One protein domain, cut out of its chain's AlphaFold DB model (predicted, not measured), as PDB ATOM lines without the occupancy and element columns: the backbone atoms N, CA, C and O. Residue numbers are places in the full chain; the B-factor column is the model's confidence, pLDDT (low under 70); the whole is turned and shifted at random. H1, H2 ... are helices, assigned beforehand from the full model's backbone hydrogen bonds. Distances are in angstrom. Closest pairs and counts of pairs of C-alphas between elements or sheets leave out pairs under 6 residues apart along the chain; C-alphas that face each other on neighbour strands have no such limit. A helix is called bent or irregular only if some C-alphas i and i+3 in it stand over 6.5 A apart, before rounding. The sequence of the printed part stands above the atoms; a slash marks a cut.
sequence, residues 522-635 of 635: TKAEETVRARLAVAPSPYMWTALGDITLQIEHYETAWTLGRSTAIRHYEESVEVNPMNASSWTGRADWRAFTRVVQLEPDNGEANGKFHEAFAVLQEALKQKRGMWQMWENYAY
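AT A GLANCE: This is residues 522 to 635 of the 635 residues of the protein "Tetratricopeptide repeat protein, putative" of Pythium insidiosum (UniProt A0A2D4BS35). The model has two lobes joined by one arm of a bent helix. H1, H2 and H3a stand side by side in a loose row, running alternately opposite ways; H3b leads away from them to the second lobe, where H4, H5, H6 and H7 pack each on the next. The printed part has 114 residues with seven named helices, H1 to H7 in order, and no named strand; its class is all helix. It is loose, with a radius of gyration of the C-alphas of 17.4 A, and elongated, spanning 50 by 32 by 20 A.

HOW THE PARTS SIT: H1, residues 522 to 532, and H2, residues 538 to 548, touch as a helical hairpin at a shallow tilt of 21 degrees; their closest C-alphas, those of Glu 525 and Leu 544, are 6.5 A apart. H3, residues 551 to 575, was assigned as one helix by its hydrogen bonds but is bent, with C-alphas 560 and 563 7.4 A apart; its arms H3a, residues 551 to 560, and H3b, residues 563 to 575, stand at a steep tilt of 66 degrees. H2 and H3a form a helical hairpin at a shallow tilt of 3 degrees, closest at the C-alphas of Pro 538 and Ala 557, 4.1 A. H1 and H3a are apart. H3b touches H4, residues 580 to 584, with residues 569 to 573 alone; the C-alphas of Tyr 569 and Ser 582 are closest, 5.5 A. H4 touches H5, residues 589 to 598, closest at the C-alphas of Ala 580 and Val 595, 5.0 A. H5 and H6, residues 610 to 622, touch and run the same way at a shallow tilt of 14 degrees, closest at the C-alphas of Trp 589 and Ala 612, 6.2 A. H6 is irregular, with C-alphas 611 and 614 7.7 A apart. H6 and H7, residues 627 to 634, form a helical hairpin at a steep tilt of 39 degrees, closest at the C-alphas of Leu 616 and Tyr 633, 6.3 A. Every O i to N i+4 pair is within hydrogen-bond range in H1, H2, H3a, H4, H5 and H7, against 7 of 9 in H3b and 7 of 9 in H6.

IN THESE COORDINATES: H1 begins at C-alpha 522, (7.005, -39.814, 36.039), and is 15.0 A long; H2 is 15.3 A, H3a 14.8 A. H3b, 19.8 A, ends at C-alpha 575, (11.826, 1.990, 25.356). H4 is 6.6 A, H5 14.4 A and H6 20.0 A. H7, 10.5 A, ends at C-alpha 634, (31.736, -11.055, 49.832).

THE WHOLE: The two C-alphas farthest apart, those of Val 534 and Lys 621, are 50.9 A apart. The printed part has no cut. The link from H5 to H6, 11 residues, is long. The mean pLDDT of the printed part is 70.6, and 44 residues are under 70, among them 561 to 572, 583 to 589 and 600 to 610.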
ATOM      1  N   THR A 522       6.826 -38.904  37.174       58.69
ATOM      2  CA  THR A 522       7.005 -39.814  36.039       58.69
ATOM      3  C   THR A 522       6.108 -39.510  34.833       58.69
ATOM      4  O   THR A 522       6.613 -39.447  33.717       58.69
ATOM      5  N   LYS A 523       4.804 -39.246  35.007       59.53
ATOM      6  CA  LYS A 523       3.911 -38.920  33.868       59.53
ATOM      7  C   LYS A 523       4.142 -37.512  33.320       59.53
ATOM      8  O   LYS A 523       4.040 -37.287  32.109       59.53
ATOM      9  N   ALA A 524       4.427 -36.558  34.207       56.91
ATOM     10  CA  ALA A 524       4.772 -35.195  33.817       56.91
ATOM     11  C   ALA A 524       6.105 -35.178  33.054       56.91
ATOM     12  O   ALA A 524       6.188 -34.595  31.973       56.91
ATOM     13  N   GLU A 525       7.104 -35.905  33.556       74.94
ATOM     14  CA  GLU A 525       8.399 -36.112  32.914       74.94
ATOM     15  C   GLU A 525       8.245 -36.773  31.538       74.94
ATOM     16  O   GLU A 525       8.759 -36.241  30.556       74.94
ATOM     17  N   GLU A 526       7.493 -37.874  31.424       75.62
ATOM     18  CA  GLU A 526       7.225 -38.548  30.143       75.62
ATOM     19  C   GLU A 526       6.587 -37.602  29.117       75.62
ATOM     20  O   GLU A 526       7.006 -37.555  27.959       75.62
ATOM     21  N   THR A 527       5.614 -36.795  29.545       75.25
ATOM     22  CA  THR A 527       4.922 -35.837  28.671       75.25
ATOM     23  C   THR A 527       5.858 -34.719  28.206       75.25
ATOM     24  O   THR A 527       5.857 -34.357  27.023       75.25
ATOM     25  N   VAL A 528       6.679 -34.177  29.112       78.00
ATOM     26  CA  VAL A 528       7.664 -33.135  28.790       78.00
ATOM     27  C   VAL A 528       8.754 -33.694  27.873       78.00
ATOM     28  O   VAL A 528       9.069 -33.059  26.865       78.00
ATOM     29  N   ARG A 529       9.263 -34.908  28.124       82.62
ATOM     30  CA  ARG A 529      10.234 -35.591  27.248       82.62
ATOM     31  C   ARG A 529       9.659 -35.874  25.857       82.62
ATOM     32  O   ARG A 529      10.331 -35.608  24.862       82.62
ATOM     33  N   ALA A 530       8.408 -36.330  25.762       82.69
ATOM     34  CA  ALA A 530       7.733 -36.558  24.483       82.69
ATOM     35  C   ALA A 530       7.562 -35.260  23.671       82.69
ATOM     36  O   ALA A 530       7.740 -35.257  22.454       82.69
ATOM     37  N   ARG A 531       7.263 -34.134  24.334       78.31
ATOM     38  CA  ARG A 531       7.169 -32.809  23.695       78.31
ATOM     39  C   ARG A 531       8.536 -32.252  23.288       78.31
ATOM     40  O   ARG A 531       8.650 -31.712  22.187       78.31
ATOM     41  N   LEU A 532       9.563 -32.429  24.123       82.31
ATOM     42  CA  LEU A 532      10.947 -32.041  23.825       82.31
ATOM     43  C   LEU A 532      11.490 -32.740  22.570       82.31
ATOM     44  O   LEU A 532      12.242 -32.123  21.820       82.31
ATOM     45  N   ALA A 533      11.070 -33.983  22.305       81.06
ATOM     46  CA  ALA A 533      11.437 -34.721  21.095       81.06
ATOM     47  C   ALA A 533      10.825 -34.144  19.800       81.06
ATOM     48  O   ALA A 533      11.366 -34.368  18.720       81.06
ATOM     49  N   VAL A 534       9.711 -33.406  19.893       83.69
ATOM     50  CA  VAL A 534       9.026 -32.803  18.734       83.69
ATOM     51  C   VAL A 534       9.536 -31.388  18.461       83.69
ATOM     52  O   VAL A 534       9.882 -31.066  17.327       83.69
ATOM     53  N   ALA A 535       9.563 -30.531  19.485       79.75
ATOM     54  CA  ALA A 535       9.993 -29.140  19.363       79.75
ATOM     55  C   ALA A 535      10.655 -28.671  20.672       79.75
ATOM     56  O   ALA A 535       9.949 -28.329  21.626       79.75
ATOM     57  N   PRO A 536      11.996 -28.643  20.748       80.12
ATOM     58  CA  PRO A 536      12.690 -28.239  21.963       80.12
ATOM     59  C   PRO A 536      12.512 -26.738  22.210       80.12
ATOM     60  O   PRO A 536      12.742 -25.917  21.323       80.12
ATOM     61  N   SER A 537      12.132 -26.369  23.434       77.94
ATOM     62  CA  SER A 537      12.038 -24.970  23.861       77.94
ATOM     63  C   SER A 537      12.732 -24.760  25.210       77.94
ATOM     64  O   SER A 537      12.716 -25.676  26.036       77.94
ATOM     65  N   PRO A 538      13.302 -23.565  25.470       76.31
ATOM     66  CA  PRO A 538      13.903 -23.240  26.764       76.31
ATOM     67  C   PRO A 538      12.962 -23.502  27.945       76.31
ATOM     68  O   PRO A 538      13.372 -24.102  28.929       76.31
ATOM     69  N   TYR A 539      11.682 -23.139  27.807       72.56
ATOM     70  CA  TYR A 539      10.664 -23.336  28.843       72.56
ATOM     71  C   TYR A 539      10.405 -24.817  29.162       72.56
ATOM     72  O   TYR A 539      10.198 -25.192  30.312       72.56
ATOM     73  N   MET A 540      10.426 -25.688  28.149       78.81
ATOM     74  CA  MET A 540      10.249 -27.127  28.367       78.81
ATOM     75  C   MET A 540      11.473 -27.760  29.038       78.81
ATOM     76  O   MET A 540      11.314 -28.684  29.827       78.81
ATOM     77  N   TRP A 541      12.679 -27.250  28.769       79.38
ATOM     78  CA  TRP A 541      13.900 -27.684  29.453       79.38
ATOM     79  C   TRP A 541      13.963 -27.197  30.907       79.38
ATOM     80  O   TRP A 541      14.361 -27.973  31.770       79.38
ATOM     81  N   THR A 542      13.502 -25.976  31.209       74.81
ATOM     82  CA  THR A 542      13.359 -25.521  32.605       74.81
ATOM     83  C   THR A 542      12.300 -26.325  33.346       74.81
ATOM     84  O   THR A 542      12.568 -26.778  34.448       74.81
ATOM     85  N   ALA A 543      11.152 -26.603  32.716       73.19
ATOM     86  CA  ALA A 543      10.122 -27.452  33.308       73.19
ATOM     87  C   ALA A 543      10.633 -28.880  33.575       73.19
ATOM     88  O   ALA A 543      10.304 -29.470  34.598       73.19
ATOM     89  N   LEU A 544      11.475 -29.438  32.693       78.38
ATOM     90  CA  LEU A 544      12.127 -30.730  32.934       78.38
ATOM     91  C   LEU A 544      13.135 -30.655  34.093       78.38
ATOM     92  O   LEU A 544      13.224 -31.595  34.881       78.38
ATOM     93  N   GLY A 545      13.867 -29.546  34.216       76.38
ATOM     94  CA  GLY A 545      14.728 -29.255  35.364       76.38
ATOM     95  C   GLY A 545      13.942 -29.175  36.673       76.38
ATOM     96  O   GLY A 545      14.344 -29.804  37.644       76.38
ATOM     97  N   ASP A 546      12.784 -28.509  36.675       67.06
ATOM     98  CA  ASP A 546      11.913 -28.390  37.852       67.06
ATOM     99  C   ASP A 546      11.353 -29.756  38.285       67.06
ATOM    100  O   ASP A 546      11.246 -30.036  39.476       67.06
ATOM    101  N   ILE A 547      11.035 -30.631  37.320       71.31
ATOM    102  CA  ILE A 547      10.497 -31.978  37.576       71.31
ATOM    103  C   ILE A 547      11.580 -32.950  38.073       71.31
ATOM    104  O   ILE A 547      11.317 -33.775  38.944       71.31
ATOM    105  N   THR A 548      12.790 -32.887  37.513       74.12
ATOM    106  CA  THR A 548      13.874 -33.856  37.788       74.12
ATOM    107  C   THR A 548      14.900 -33.361  38.809       74.12
ATOM    108  O   THR A 548      15.724 -34.145  39.282       74.12
ATOM    109  N   LEU A 549      14.865 -32.067  39.136       70.00
ATOM    110  CA  LEU A 549      15.812 -31.351  39.995       70.00
ATOM    111  C   LEU A 549      17.280 -31.469  39.538       70.00
ATOM    112  O   LEU A 549      18.201 -31.348  40.348       70.00
ATOM    113  N   GLN A 550      17.520 -31.690  38.239       67.81
ATOM    114  CA  GLN A 550      18.864 -31.763  37.657       67.81
ATOM    115  C   GLN A 550      19.297 -30.434  37.030       67.81
ATOM    116  O   GLN A 550      18.629 -29.882  36.154       67.81
ATOM    117  N   ILE A 551      20.475 -29.953  37.439       69.00
ATOM    118  CA  ILE A 551      21.047 -28.664  37.009       69.00
ATOM    119  C   ILE A 551      21.294 -28.622  35.488       69.00
ATOM    120  O   ILE A 551      21.082 -27.593  34.847       69.00
ATOM    121  N   GLU A 552      21.652 -29.759  34.889       79.31
ATOM    122  CA  GLU A 552      21.992 -29.908  33.464       79.31
ATOM    123  C   GLU A 552      20.856 -29.464  32.516       79.31
ATOM    124  O   GLU A 552      21.088 -28.933  31.423       79.31
ATOM    125  N   HIS A 553      19.598 -29.632  32.932       78.19
ATOM    126  CA  HIS A 553      18.437 -29.232  32.135       78.19
ATOM    127  C   HIS A 553      18.240 -27.712  32.105       78.19
ATOM    128  O   HIS A 553      17.864 -27.163  31.067       78.19
ATOM    129  N   TYR A 554      18.597 -27.010  33.181       58.66
ATOM    130  CA  TYR A 554      18.601 -25.547  33.201       58.66
ATOM    131  C   TYR A 554      19.735 -24.968  32.351       58.66
ATOM    132  O   TYR A 554      19.526 -23.974  31.659       58.66
ATOM    133  N   GLU A 555      20.908 -25.608  32.316       71.81
ATOM    134  CA  GLU A 555      22.011 -25.201  31.429       71.81
ATOM    135  C   GLU A 555      21.627 -25.343  29.946       71.81
ATOM    136  O   GLU A 555      21.914 -24.474  29.113       71.81
ATOM    137  N   THR A 556      20.899 -26.409  29.616       77.19
ATOM    138  CA  THR A 556      20.380 -26.650  28.263       77.19
ATOM    139  C   THR A 556      19.306 -25.621  27.882       77.19
ATOM    140  O   THR A 556      19.326 -25.076  26.777       77.19
ATOM    141  N   ALA A 557      18.409 -25.269  28.809       74.56
ATOM    142  CA  ALA A 557      17.448 -24.186  28.609       74.56
ATOM    143  C   ALA A 557      18.139 -22.829  28.392       74.56
ATOM    144  O   ALA A 557      17.786 -22.071  27.484       74.56
ATOM    145  N   TRP A 558      19.148 -22.543  29.217       64.31
ATOM    146  CA  TRP A 558      19.907 -21.299  29.206       64.31
ATOM    147  C   TRP A 558      20.658 -21.092  27.890       64.31
ATOM    148  O   TRP A 558      20.632 -20.004  27.316       64.31
ATOM    149  N   THR A 559      21.293 -22.142  27.368       73.19
ATOM    150  CA  THR A 559      22.020 -22.086  26.091       73.19
ATOM    151  C   THR A 559      21.093 -21.876  24.892       73.19
ATOM    152  O   THR A 559      21.428 -21.076  24.018       73.19
ATOM    153  N   LEU A 560      19.908 -22.502  24.874       71.19
ATOM    154  CA  LEU A 560      18.900 -22.293  23.824       71.19
ATOM    155  C   LEU A 560      18.259 -20.890  23.861       71.19
ATOM    156  O   LEU A 560      17.904 -20.358  22.812       71.19
ATOM    157  N   GLY A 561      18.083 -20.294  25.045       61.69
ATOM    158  CA  GLY A 561      17.422 -18.990  25.216       61.69
ATOM    159  C   GLY A 561      18.323 -17.763  25.014       61.69
ATOM    160  O   GLY A 561      17.831 -16.640  24.894       61.69
ATOM    161  N   ARG A 562      19.647 -17.958  24.963       59.47
ATOM    162  CA  ARG A 562      20.642 -16.879  25.078       59.47
ATOM    163  C   ARG A 562      20.636 -15.871  23.923       59.47
ATOM    164  O   ARG A 562      20.947 -14.708  24.146       59.47
ATOM    165  N   SER A 563      20.300 -16.274  22.696       56.56
ATOM    166  CA  SER A 563      20.407 -15.397  21.516       56.56
ATOM    167  C   SER A 563      19.169 -14.536  21.253       56.56
ATOM    168  O   SER A 563      19.290 -13.442  20.710       56.56
ATOM    169  N   THR A 564      17.976 -15.005  21.619       57.56
ATOM    170  CA  THR A 564      16.710 -14.292  21.372       57.56
ATOM    171  C   THR A 564      16.337 -13.358  22.519       57.56
ATOM    172  O   THR A 564      15.834 -12.265  22.266       57.56
ATOM    173  N   ALA A 565      16.630 -13.740  23.764       56.50
ATOM    174  CA  ALA A 565      16.276 -12.957  24.944       56.50
ATOM    175  C   ALA A 565      17.083 -11.651  25.055       56.50
ATOM    176  O   ALA A 565      16.500 -10.600  25.313       56.50
ATOM    177  N   ILE A 566      18.397 -11.684  24.781       60.16
ATOM    178  CA  ILE A 566      19.271 -10.497  24.872       60.16
ATOM    179  C   ILE A 566      18.761  -9.368  23.966       60.16
ATOM    180  O   ILE A 566      18.644  -8.237  24.422       60.16
ATOM    181  N   ARG A 567      18.359  -9.679  22.726       58.97
ATOM    182  CA  ARG A 567      17.840  -8.682  21.775       58.97
ATOM    183  C   ARG A 567      16.571  -7.987  22.280       58.97
ATOM    184  O   ARG A 567      16.432  -6.778  22.139       58.97
ATOM    185  N   HIS A 568      15.662  -8.737  22.900       63.59
ATOM    186  CA  HIS A 568      14.426  -8.177  23.450       63.59
ATOM    187  C   HIS A 568      14.659  -7.374  24.735       63.59
ATOM    188  O   HIS A 568      13.970  -6.380  24.960       63.59
ATOM    189  N   TYR A 569      15.651  -7.744  25.550       62.34
ATOM    190  CA  TYR A 569      16.075  -6.911  26.676       62.34
ATOM    191  C   TYR A 569      16.708  -5.596  26.206       62.34
ATOM    192  O   TYR A 569      16.443  -4.557  26.803       62.34
ATOM    193  N   GLU A 570      17.477  -5.606  25.113       64.44
ATOM    194  CA  GLU A 570      18.035  -4.386  24.516       64.44
ATOM    195  C   GLU A 570      16.944  -3.443  23.993       64.44
ATOM    196  O   GLU A 570      16.937  -2.269  24.361       64.44
ATOM    197  N   GLU A 571      15.972  -3.967  23.241       69.06
ATOM    198  CA  GLU A 571      14.807  -3.202  22.770       69.06
ATOM    199  C   GLU A 571      13.965  -2.658  23.947       69.06
ATOM    200  O   GLU A 571      13.536  -1.504  23.934       69.06
ATOM    201  N   SER A 572      13.760  -3.452  25.007       68.94
ATOM    202  CA  SER A 572      13.003  -3.037  26.202       68.94
ATOM    203  C   SER A 572      13.691  -1.899  26.969       68.94
ATOM    204  O   SER A 572      13.036  -0.951  27.411       68.94
ATOM    205  N   VAL A 573      15.021  -1.961  27.097       70.25
ATOM    206  CA  VAL A 573      15.824  -0.926  27.764       70.25
ATOM    207  C   VAL A 573      15.819   0.392  26.981       70.25
ATOM    208  O   VAL A 573      15.827   1.455  27.603       70.25
ATOM    209  N   GLU A 574      15.766   0.354  25.645       75.00
ATOM    210  CA  GLU A 574      15.624   1.563  24.819       75.00
ATOM    211  C   GLU A 574      14.263   2.248  25.008       75.00
ATOM    212  O   GLU A 574      14.188   3.477  25.032       75.00
ATOM    213  N   VAL A 575      13.192   1.469  25.187       74.38
ATOM    214  CA  VAL A 575      11.826   1.990  25.356       74.38
ATOM    215  C   VAL A 575      11.582   2.514  26.771       74.38
ATOM    216  O   VAL A 575      10.976   3.573  26.941       74.38
ATOM    217  N   ASN A 576      12.037   1.793  27.799       70.44
ATOM    218  CA  ASN A 576      11.870   2.208  29.189       70.44
ATOM    219  C   ASN A 576      13.143   1.963  30.019       70.44
ATOM    220  O   ASN A 576      13.256   0.950  30.718       70.44
ATOM    221  N   PRO A 577      14.066   2.943  30.043       73.00
ATOM    222  CA  PRO A 577      15.318   2.848  30.793       73.00
ATOM    223  C   PRO A 577      15.157   2.752  32.319       73.00
ATOM    224  O   PRO A 577      16.152   2.523  33.007       73.00
ATOM    225  N   MET A 578      13.949   2.957  32.861       72.38
ATOM    226  CA  MET A 578      13.658   2.889  34.300       72.38
ATOM    227  C   MET A 578      13.186   1.499  34.753       72.38
ATOM    228  O   MET A 578      13.043   1.274  35.949       72.38
ATOM    229  N   ASN A 579      12.948   0.559  33.831       73.50
ATOM    230  CA  ASN A 579      12.522  -0.796  34.175       73.50
ATOM    231  C   ASN A 579      13.719  -1.666  34.601       73.50
ATOM    232  O   ASN A 579      14.396  -2.252  33.753       73.50
ATOM    233  N   ALA A 580      13.969  -1.772  35.908       67.31
ATOM    234  CA  ALA A 580      15.088  -2.525  36.476       67.31
ATOM    235  C   ALA A 580      15.127  -4.001  36.027       67.31
ATOM    236  O   ALA A 580      16.199  -4.523  35.717       67.31
ATOM    237  N   SER A 581      13.970  -4.650  35.871       66.44
ATOM    238  CA  SER A 581      13.860  -6.059  35.457       66.44
ATOM    239  C   SER A 581      14.341  -6.324  34.025       66.44
ATOM    240  O   SER A 581      14.654  -7.455  33.670       66.44
ATOM    241  N   SER A 582      14.389  -5.296  33.170       71.44
ATOM    242  CA  SER A 582      14.932  -5.432  31.808       71.44
ATOM    243  C   SER A 582      16.457  -5.329  31.782       71.44
ATOM    244  O   SER A 582      17.105  -5.904  30.911       71.44
ATOM    245  N   TRP A 583      17.041  -4.625  32.754       68.50
ATOM    246  CA  TRP A 583      18.488  -4.500  32.900       68.50
ATOM    247  C   TRP A 583      19.118  -5.760  33.509       68.50
ATOM    248  O   TRP A 583      20.209  -6.145  33.090       68.50
ATOM    249  N   THR A 584      18.434  -6.452  34.429       66.31
ATOM    250  CA  THR A 584      18.925  -7.717  35.016       66.31
ATOM    251  C   THR A 584      19.168  -8.804  33.961       66.31
ATOM    252  O   THR A 584      20.121  -9.572  34.084       66.31
ATOM    253  N   GLY A 585      18.393  -8.814  32.871       63.66
ATOM    254  CA  GLY A 585      18.552  -9.752  31.752       63.66
ATOM    255  C   GLY A 585      19.813  -9.561  30.893       63.66
ATOM    256  O   GLY A 585      20.167 -10.461  30.133       63.66
ATOM    257  N   ARG A 586      20.517  -8.421  31.001       65.69
ATOM    258  CA  ARG A 586      21.715  -8.109  30.189       65.69
ATOM    259  C   ARG A 586      23.019  -8.668  30.778       65.69
ATOM    260  O   ARG A 586      24.008  -8.764  30.056       65.69
ATOM    261  N   ALA A 587      22.999  -9.067  32.055       64.06
ATOM    262  CA  ALA A 587      24.081  -9.759  32.768       64.06
ATOM    263  C   ALA A 587      25.494  -9.144  32.598       64.06
ATOM    264  O   ALA A 587      26.480  -9.874  32.485       64.06
ATOM    265  N   ASP A 588      25.609  -7.808  32.595       69.56
ATOM    266  CA  ASP A 588      26.886  -7.080  32.606       69.56
ATOM    267  C   ASP A 588      26.992  -6.105  33.799       69.56
ATOM    268  O   ASP A 588      26.000  -5.741  34.440       69.56
ATOM    269  N   TRP A 589      28.214  -5.665  34.123       65.00
ATOM    270  CA  TRP A 589      28.468  -4.814  35.298       65.00
ATOM    271  C   TRP A 589      27.817  -3.422  35.201       65.00
ATOM    272  O   TRP A 589      27.514  -2.792  36.221       65.00
ATOM    273  N   ARG A 590      27.578  -2.928  33.977       72.25
ATOM    274  CA  ARG A 590      26.950  -1.622  33.723       72.25
ATOM    275  C   ARG A 590      25.448  -1.674  33.969       72.25
ATOM    276  O   ARG A 590      24.912  -0.778  34.620       72.25
ATOM    277  N   ALA A 591      24.787  -2.726  33.498       71.56
ATOM    278  CA  ALA A 591      23.384  -2.984  33.772       71.56
ATOM    279  C   ALA A 591      23.166  -3.234  35.264       71.56
ATOM    280  O   ALA A 591      22.257  -2.644  35.840       71.56
ATOM    281  N   PHE A 592      24.053  -3.990  35.917       71.69
ATOM    282  CA  PHE A 592      24.013  -4.184  37.366       71.69
ATOM    283  C   PHE A 592      24.091  -2.852  38.130       71.69
ATOM    284  O   PHE A 592      23.242  -2.557  38.968       71.69
ATOM    285  N   THR A 593      25.055  -1.995  37.775       74.69
ATOM    286  CA  THR A 593      25.181  -0.652  38.364       74.69
ATOM    287  C   THR A 593      23.893   0.158  38.204       74.69
ATOM    288  O   THR A 593      23.490   0.877  39.117       74.69
ATOM    289  N   ARG A 594      23.221   0.029  37.054       76.62
ATOM    290  CA  ARG A 594      21.972   0.735  36.776       76.62
ATOM    291  C   ARG A 594      20.787   0.177  37.566       76.62
ATOM    292  O   ARG A 594      20.007   0.975  38.072       76.62
ATOM    293  N   VAL A 595      20.677  -1.146  37.712       75.62
ATOM    294  CA  VAL A 595      19.631  -1.799  38.523       75.62
ATOM    295  C   VAL A 595      19.725  -1.345  39.968       75.62
ATOM    296  O   VAL A 595      18.738  -0.879  40.513       75.62
ATOM    297  N   VAL A 596      20.921  -1.374  40.555       74.00
ATOM    298  CA  VAL A 596      21.113  -0.992  41.958       74.00
ATOM    299  C   VAL A 596      20.852   0.502  42.198       74.00
ATOM    300  O   VAL A 596      20.408   0.891  43.274       74.00
ATOM    301  N   GLN A 597      21.087   1.358  41.196       76.44
ATOM    302  CA  GLN A 597      20.715   2.777  41.260       76.44
ATOM    303  C   GLN A 597      19.200   3.013  41.190       76.44
ATOM    304  O   GLN A 597      18.725   4.009  41.733       76.44
ATOM    305  N   LEU A 598      18.463   2.156  40.478       77.38
ATOM    306  CA  LEU A 598      17.012   2.262  40.309       77.38
ATOM    307  C   LEU A 598      16.259   1.609  41.474       77.38
ATOM    308  O   LEU A 598      15.330   2.201  42.015       77.38
ATOM    309  N   GLU A 599      16.693   0.415  41.871       75.19
ATOM    310  CA  GLU A 599      16.097  -0.434  42.901       75.19
ATOM    311  C   GLU A 599      17.208  -0.980  43.815       75.19
ATOM    312  O   GLU A 599      17.751  -2.065  43.588       75.19
ATOM    313  N   PRO A 600      17.567  -0.235  44.872       69.25
ATOM    314  CA  PRO A 600      18.618  -0.627  45.815       69.25
ATOM    315  C   PRO A 600      18.306  -1.909  46.602       69.25
ATOM    316  O   PRO A 600      19.169  -2.437  47.302       69.25
ATOM    317  N   ASP A 601      17.064  -2.388  46.538       65.06
ATOM    318  CA  ASP A 601      16.557  -3.564  47.232       65.06
ATOM    319  C   ASP A 601      16.358  -4.797  46.345       65.06
ATOM    320  O   ASP A 601      15.953  -5.849  46.848       65.06
ATOM    321  N   ASN A 602      16.704  -4.701  45.062       69.25
ATOM    322  CA  ASN A 602      16.652  -5.816  44.132       69.25
ATOM    323  C   ASN A 602      17.910  -6.700  44.259       69.25
ATOM    324  O   ASN A 602      18.930  -6.479  43.605       69.25
ATOM    325  N   GLY A 603      17.833  -7.702  45.141       60.00
ATOM    326  CA  GLY A 603      18.922  -8.650  45.415       60.00
ATOM    327  C   GLY A 603      19.125  -9.742  44.356       60.00
ATOM    328  O   GLY A 603      20.048 -10.538  44.495       60.00
ATOM    329  N   GLU A 604      18.283  -9.801  43.317       58.41
ATOM    330  CA  GLU A 604      18.366 -10.803  42.240       58.41
ATOM    331  C   GLU A 604      19.340 -10.405  41.125       58.41
ATOM    332  O   GLU A 604      19.720 -11.227  40.288       58.41
ATOM    333  N   ALA A 605      19.779  -9.146  41.110       60.03
ATOM    334  CA  ALA A 605      20.820  -8.698  40.208       60.03
ATOM    335  C   ALA A 605      22.138  -9.397  40.596       60.03
ATOM    336  O   ALA A 605      22.744  -9.106  41.624       60.03
ATOM    337  N   ASN A 606      22.569 -10.377  39.803       57.50
ATOM    338  CA  ASN A 606      23.787 -11.131  40.084       57.50
ATOM    339  C   ASN A 606      24.998 -10.325  39.593       57.50
ATOM    340  O   ASN A 606      25.146 -10.074  38.395       57.50
ATOM    341  N   GLY A 607      25.828  -9.868  40.529       57.38
ATOM    342  CA  GLY A 607      26.850  -8.857  40.278       57.38
ATOM    343  C   GLY A 607      28.219  -9.255  40.799       57.38
ATOM    344  O   GLY A 607      28.809  -8.501  41.563       57.38
ATOM    345  N   LYS A 608      28.748 -10.409  40.377       62.81
ATOM    346  CA  LYS A 608      30.134 -10.831  40.672       62.81
ATOM    347  C   LYS A 608      31.152 -10.052  39.827       62.81
ATOM    348  O   LYS A 608      31.950 -10.635  39.097       62.81
ATOM    349  N   PHE A 609      31.073  -8.726  39.867       66.62
ATOM    350  CA  PHE A 609      31.923  -7.822  39.100       66.62
ATOM    351  C   PHE A 609      32.719  -6.955  40.067       66.62
ATOM    352  O   PHE A 609      32.150  -6.148  40.804       66.62
ATOM    353  N   HIS A 610      34.043  -7.078  40.031       65.38
ATOM    354  CA  HIS A 610      34.935  -6.278  40.871       65.38
ATOM    355  C   HIS A 610      34.752  -4.767  40.607       65.38
ATOM    356  O   HIS A 610      34.941  -3.930  41.490       65.38
ATOM    357  N   GLU A 611      34.335  -4.400  39.394       71.25
ATOM    358  CA  GLU A 611      34.035  -3.033  38.971       71.25
ATOM    359  C   GLU A 611      32.760  -2.452  39.617       71.25
ATOM    360  O   GLU A 611      32.599  -1.232  39.646       71.25
ATOM    361  N   ALA A 612      31.871  -3.288  40.169       67.75
ATOM    362  CA  ALA A 612      30.603  -2.874  40.779       67.75
ATOM    363  C   ALA A 612      30.668  -2.675  42.310       67.75
ATOM    364  O   ALA A 612      29.671  -2.315  42.942       67.75
ATOM    365  N   PHE A 613      31.845  -2.857  42.916       73.31
ATOM    366  CA  PHE A 613      32.043  -2.851  44.369       73.31
ATOM    367  C   PHE A 613      31.573  -1.560  45.062       73.31
ATOM    368  O   PHE A 613      30.930  -1.603  46.110       73.31
ATOM    369  N   ALA A 614      31.832  -0.394  44.458       74.88
ATOM    370  CA  ALA A 614      31.411   0.895  45.014       74.88
ATOM    371  C   ALA A 614      29.878   1.025  45.108       74.88
ATOM    372  O   ALA A 614      29.350   1.627  46.040       74.88
ATOM    373  N   VAL A 615      29.160   0.425  44.158       74.50
ATOM    374  CA  VAL A 615      27.696   0.471  44.078       74.50
ATOM    375  C   VAL A 615      27.076  -0.498  45.090       74.50
ATOM    376  O   VAL A 615      26.105  -0.149  45.759       74.50
ATOM    377  N   LEU A 616      27.696  -1.669  45.286       72.56
ATOM    378  CA  LEU A 616      27.336  -2.619  46.344       72.56
ATOM    379  C   LEU A 616      27.497  -2.013  47.746       72.56
ATOM    380  O   LEU A 616      26.618  -2.189  48.590       72.56
ATOM    381  N   GLN A 617      28.568  -1.248  47.992       76.69
ATOM    382  CA  GLN A 617      28.747  -0.547  49.270       76.69
ATOM    383  C   GLN A 617      27.620   0.450  49.550       76.69
ATOM    384  O   GLN A 617      27.133   0.520  50.680       76.69
ATOM    385  N   GLU A 618      27.196   1.221  48.548       75.06
ATOM    386  CA  GLU A 618      26.088   2.167  48.710       75.06
ATOM    387  C   GLU A 618      24.743   1.459  48.912       75.06
ATOM    388  O   GLU A 618      23.962   1.856  49.777       75.06
ATOM    389  N   ALA A 619      24.489   0.357  48.208       72.81
ATOM    390  CA  ALA A 619      23.267  -0.424  48.393       72.81
ATOM    391  C   ALA A 619      23.187  -1.082  49.780       72.81
ATOM    392  O   ALA A 619      22.155  -1.010  50.454       72.81
ATOM    393  N   LEU A 620      24.303  -1.632  50.274       75.75
ATOM    394  CA  LEU A 620      24.400  -2.180  51.629       75.75
ATOM    395  C   LEU A 620      24.190  -1.111  52.708       75.75
ATOM    396  O   LEU A 620      23.647  -1.418  53.772       75.75
ATOM    397  N   LYS A 621      24.568   0.153  52.461       79.38
ATOM    398  CA  LYS A 621      24.240   1.256  53.381       79.38
ATOM    399  C   LYS A 621      22.732   1.483  53.480       79.38
ATOM    400  O   LYS A 621      22.266   1.810  54.570       79.38
ATOM    401  N   GLN A 622      21.988   1.295  52.389       73.44
ATOM    402  CA  GLN A 622      20.542   1.519  52.347       73.44
ATOM    403  C   GLN A 622      19.732   0.353  52.938       73.44
ATOM    404  O   GLN A 622      18.796   0.598  53.699       73.44
ATOM    405  N   LYS A 623      20.104  -0.909  52.670       68.88
ATOM    406  CA  LYS A 623      19.453  -2.098  53.263       68.88
ATOM    407  C   LYS A 623      20.469  -3.144  53.735       68.88
ATOM    408  O   LYS A 623      20.782  -4.108  53.044       68.88
ATOM    409  N   ARG A 624      20.898  -3.019  54.995       73.94
ATOM    410  CA  ARG A 624      21.848  -3.946  55.653       73.94
ATOM    411  C   ARG A 624      21.298  -5.347  55.946       73.94
ATOM    412  O   ARG A 624      22.082  -6.232  56.262       73.94
ATOM    413  N   GLY A 625      19.981  -5.540  55.903       68.38
ATOM    414  CA  GLY A 625      19.331  -6.810  56.258       68.38
ATOM    415  C   GLY A 625      19.235  -7.831  55.120       68.38
ATOM    416  O   GLY A 625      18.772  -8.942  55.357       68.38
ATOM    417  N   MET A 626      19.631  -7.470  53.896       73.75
ATOM    418  CA  MET A 626      19.465  -8.324  52.719       73.75
ATOM    419  C   MET A 626      20.692  -9.213  52.517       73.75
ATOM    420  O   MET A 626      21.761  -8.726  52.151       73.75
ATOM    421  N   TRP A 627      20.553 -10.516  52.760       73.25
ATOM    422  CA  TRP A 627      21.683 -11.449  52.731       73.25
ATOM    423  C   TRP A 627      22.272 -11.639  51.322       73.25
ATOM    424  O   TRP A 627      23.489 -11.749  51.207       73.25
ATOM    425  N   GLN A 628      21.458 -11.569  50.255       70.31
ATOM    426  CA  GLN A 628      21.949 -11.691  48.871       70.31
ATOM    427  C   GLN A 628      22.937 -10.573  48.488       70.31
ATOM    428  O   GLN A 628      23.893 -10.801  47.751       70.31
ATOM    429  N   MET A 629      22.758  -9.360  49.028       73.31
ATOM    430  CA  MET A 629      23.680  -8.242  48.777       73.31
ATOM    431  C   MET A 629      25.004  -8.409  49.523       73.31
ATOM    432  O   MET A 629      26.047  -7.993  49.024       73.31
ATOM    433  N   TRP A 630      24.977  -9.042  50.699       75.81
ATOM    434  CA  TRP A 630      26.194  -9.420  51.416       75.81
ATOM    435  C   TRP A 630      26.941 -10.548  50.711       75.81
ATOM    436  O   TRP A 630      28.165 -10.508  50.664       75.81
ATOM    437  N   GLU A 631      26.225 -11.511  50.129       75.12
ATOM    438  CA  GLU A 631      26.827 -12.573  49.323       75.12
ATOM    439  C   GLU A 631      27.515 -12.003  48.073       75.12
ATOM    440  O   GLU A 631      28.685 -12.296  47.840       75.12
ATOM    441  N   ASN A 632      26.848 -11.109  47.335       70.19
ATOM    442  CA  ASN A 632      27.433 -10.426  46.174       70.19
ATOM    443  C   ASN A 632      28.605  -9.492  46.532       70.19
ATOM    444  O   ASN A 632      29.441  -9.226  45.679       70.19
ATOM    445  N   TYR A 633      28.660  -8.973  47.764       71.06
ATOM    446  CA  TYR A 633      29.765  -8.140  48.255       71.06
ATOM    447  C   TYR A 633      30.959  -8.953  48.785       71.06
ATOM    448  O   TYR A 633      32.075  -8.439  48.848       71.06
ATOM    449  N   ALA A 634      30.720 -10.189  49.233       70.06
ATOM    450  CA  ALA A 634      31.736 -11.055  49.832       70.06
ATOM    451  C   ALA A 634      32.576 -11.830  48.801       70.06
ATOM    452  O   ALA A 634      33.659 -12.305  49.152       70.06
ATOM    453  N   TYR A 635      32.077 -11.962  47.570       56.56
ATOM    454  CA  TYR A 635      32.791 -12.498  46.406       56.56
ATOM    455  C   TYR A 635      33.392 -11.372  45.570       56.56
ATOM    456  O   TYR A 635      34.490 -11.604  45.013       56.56
TER     457      TYR A 635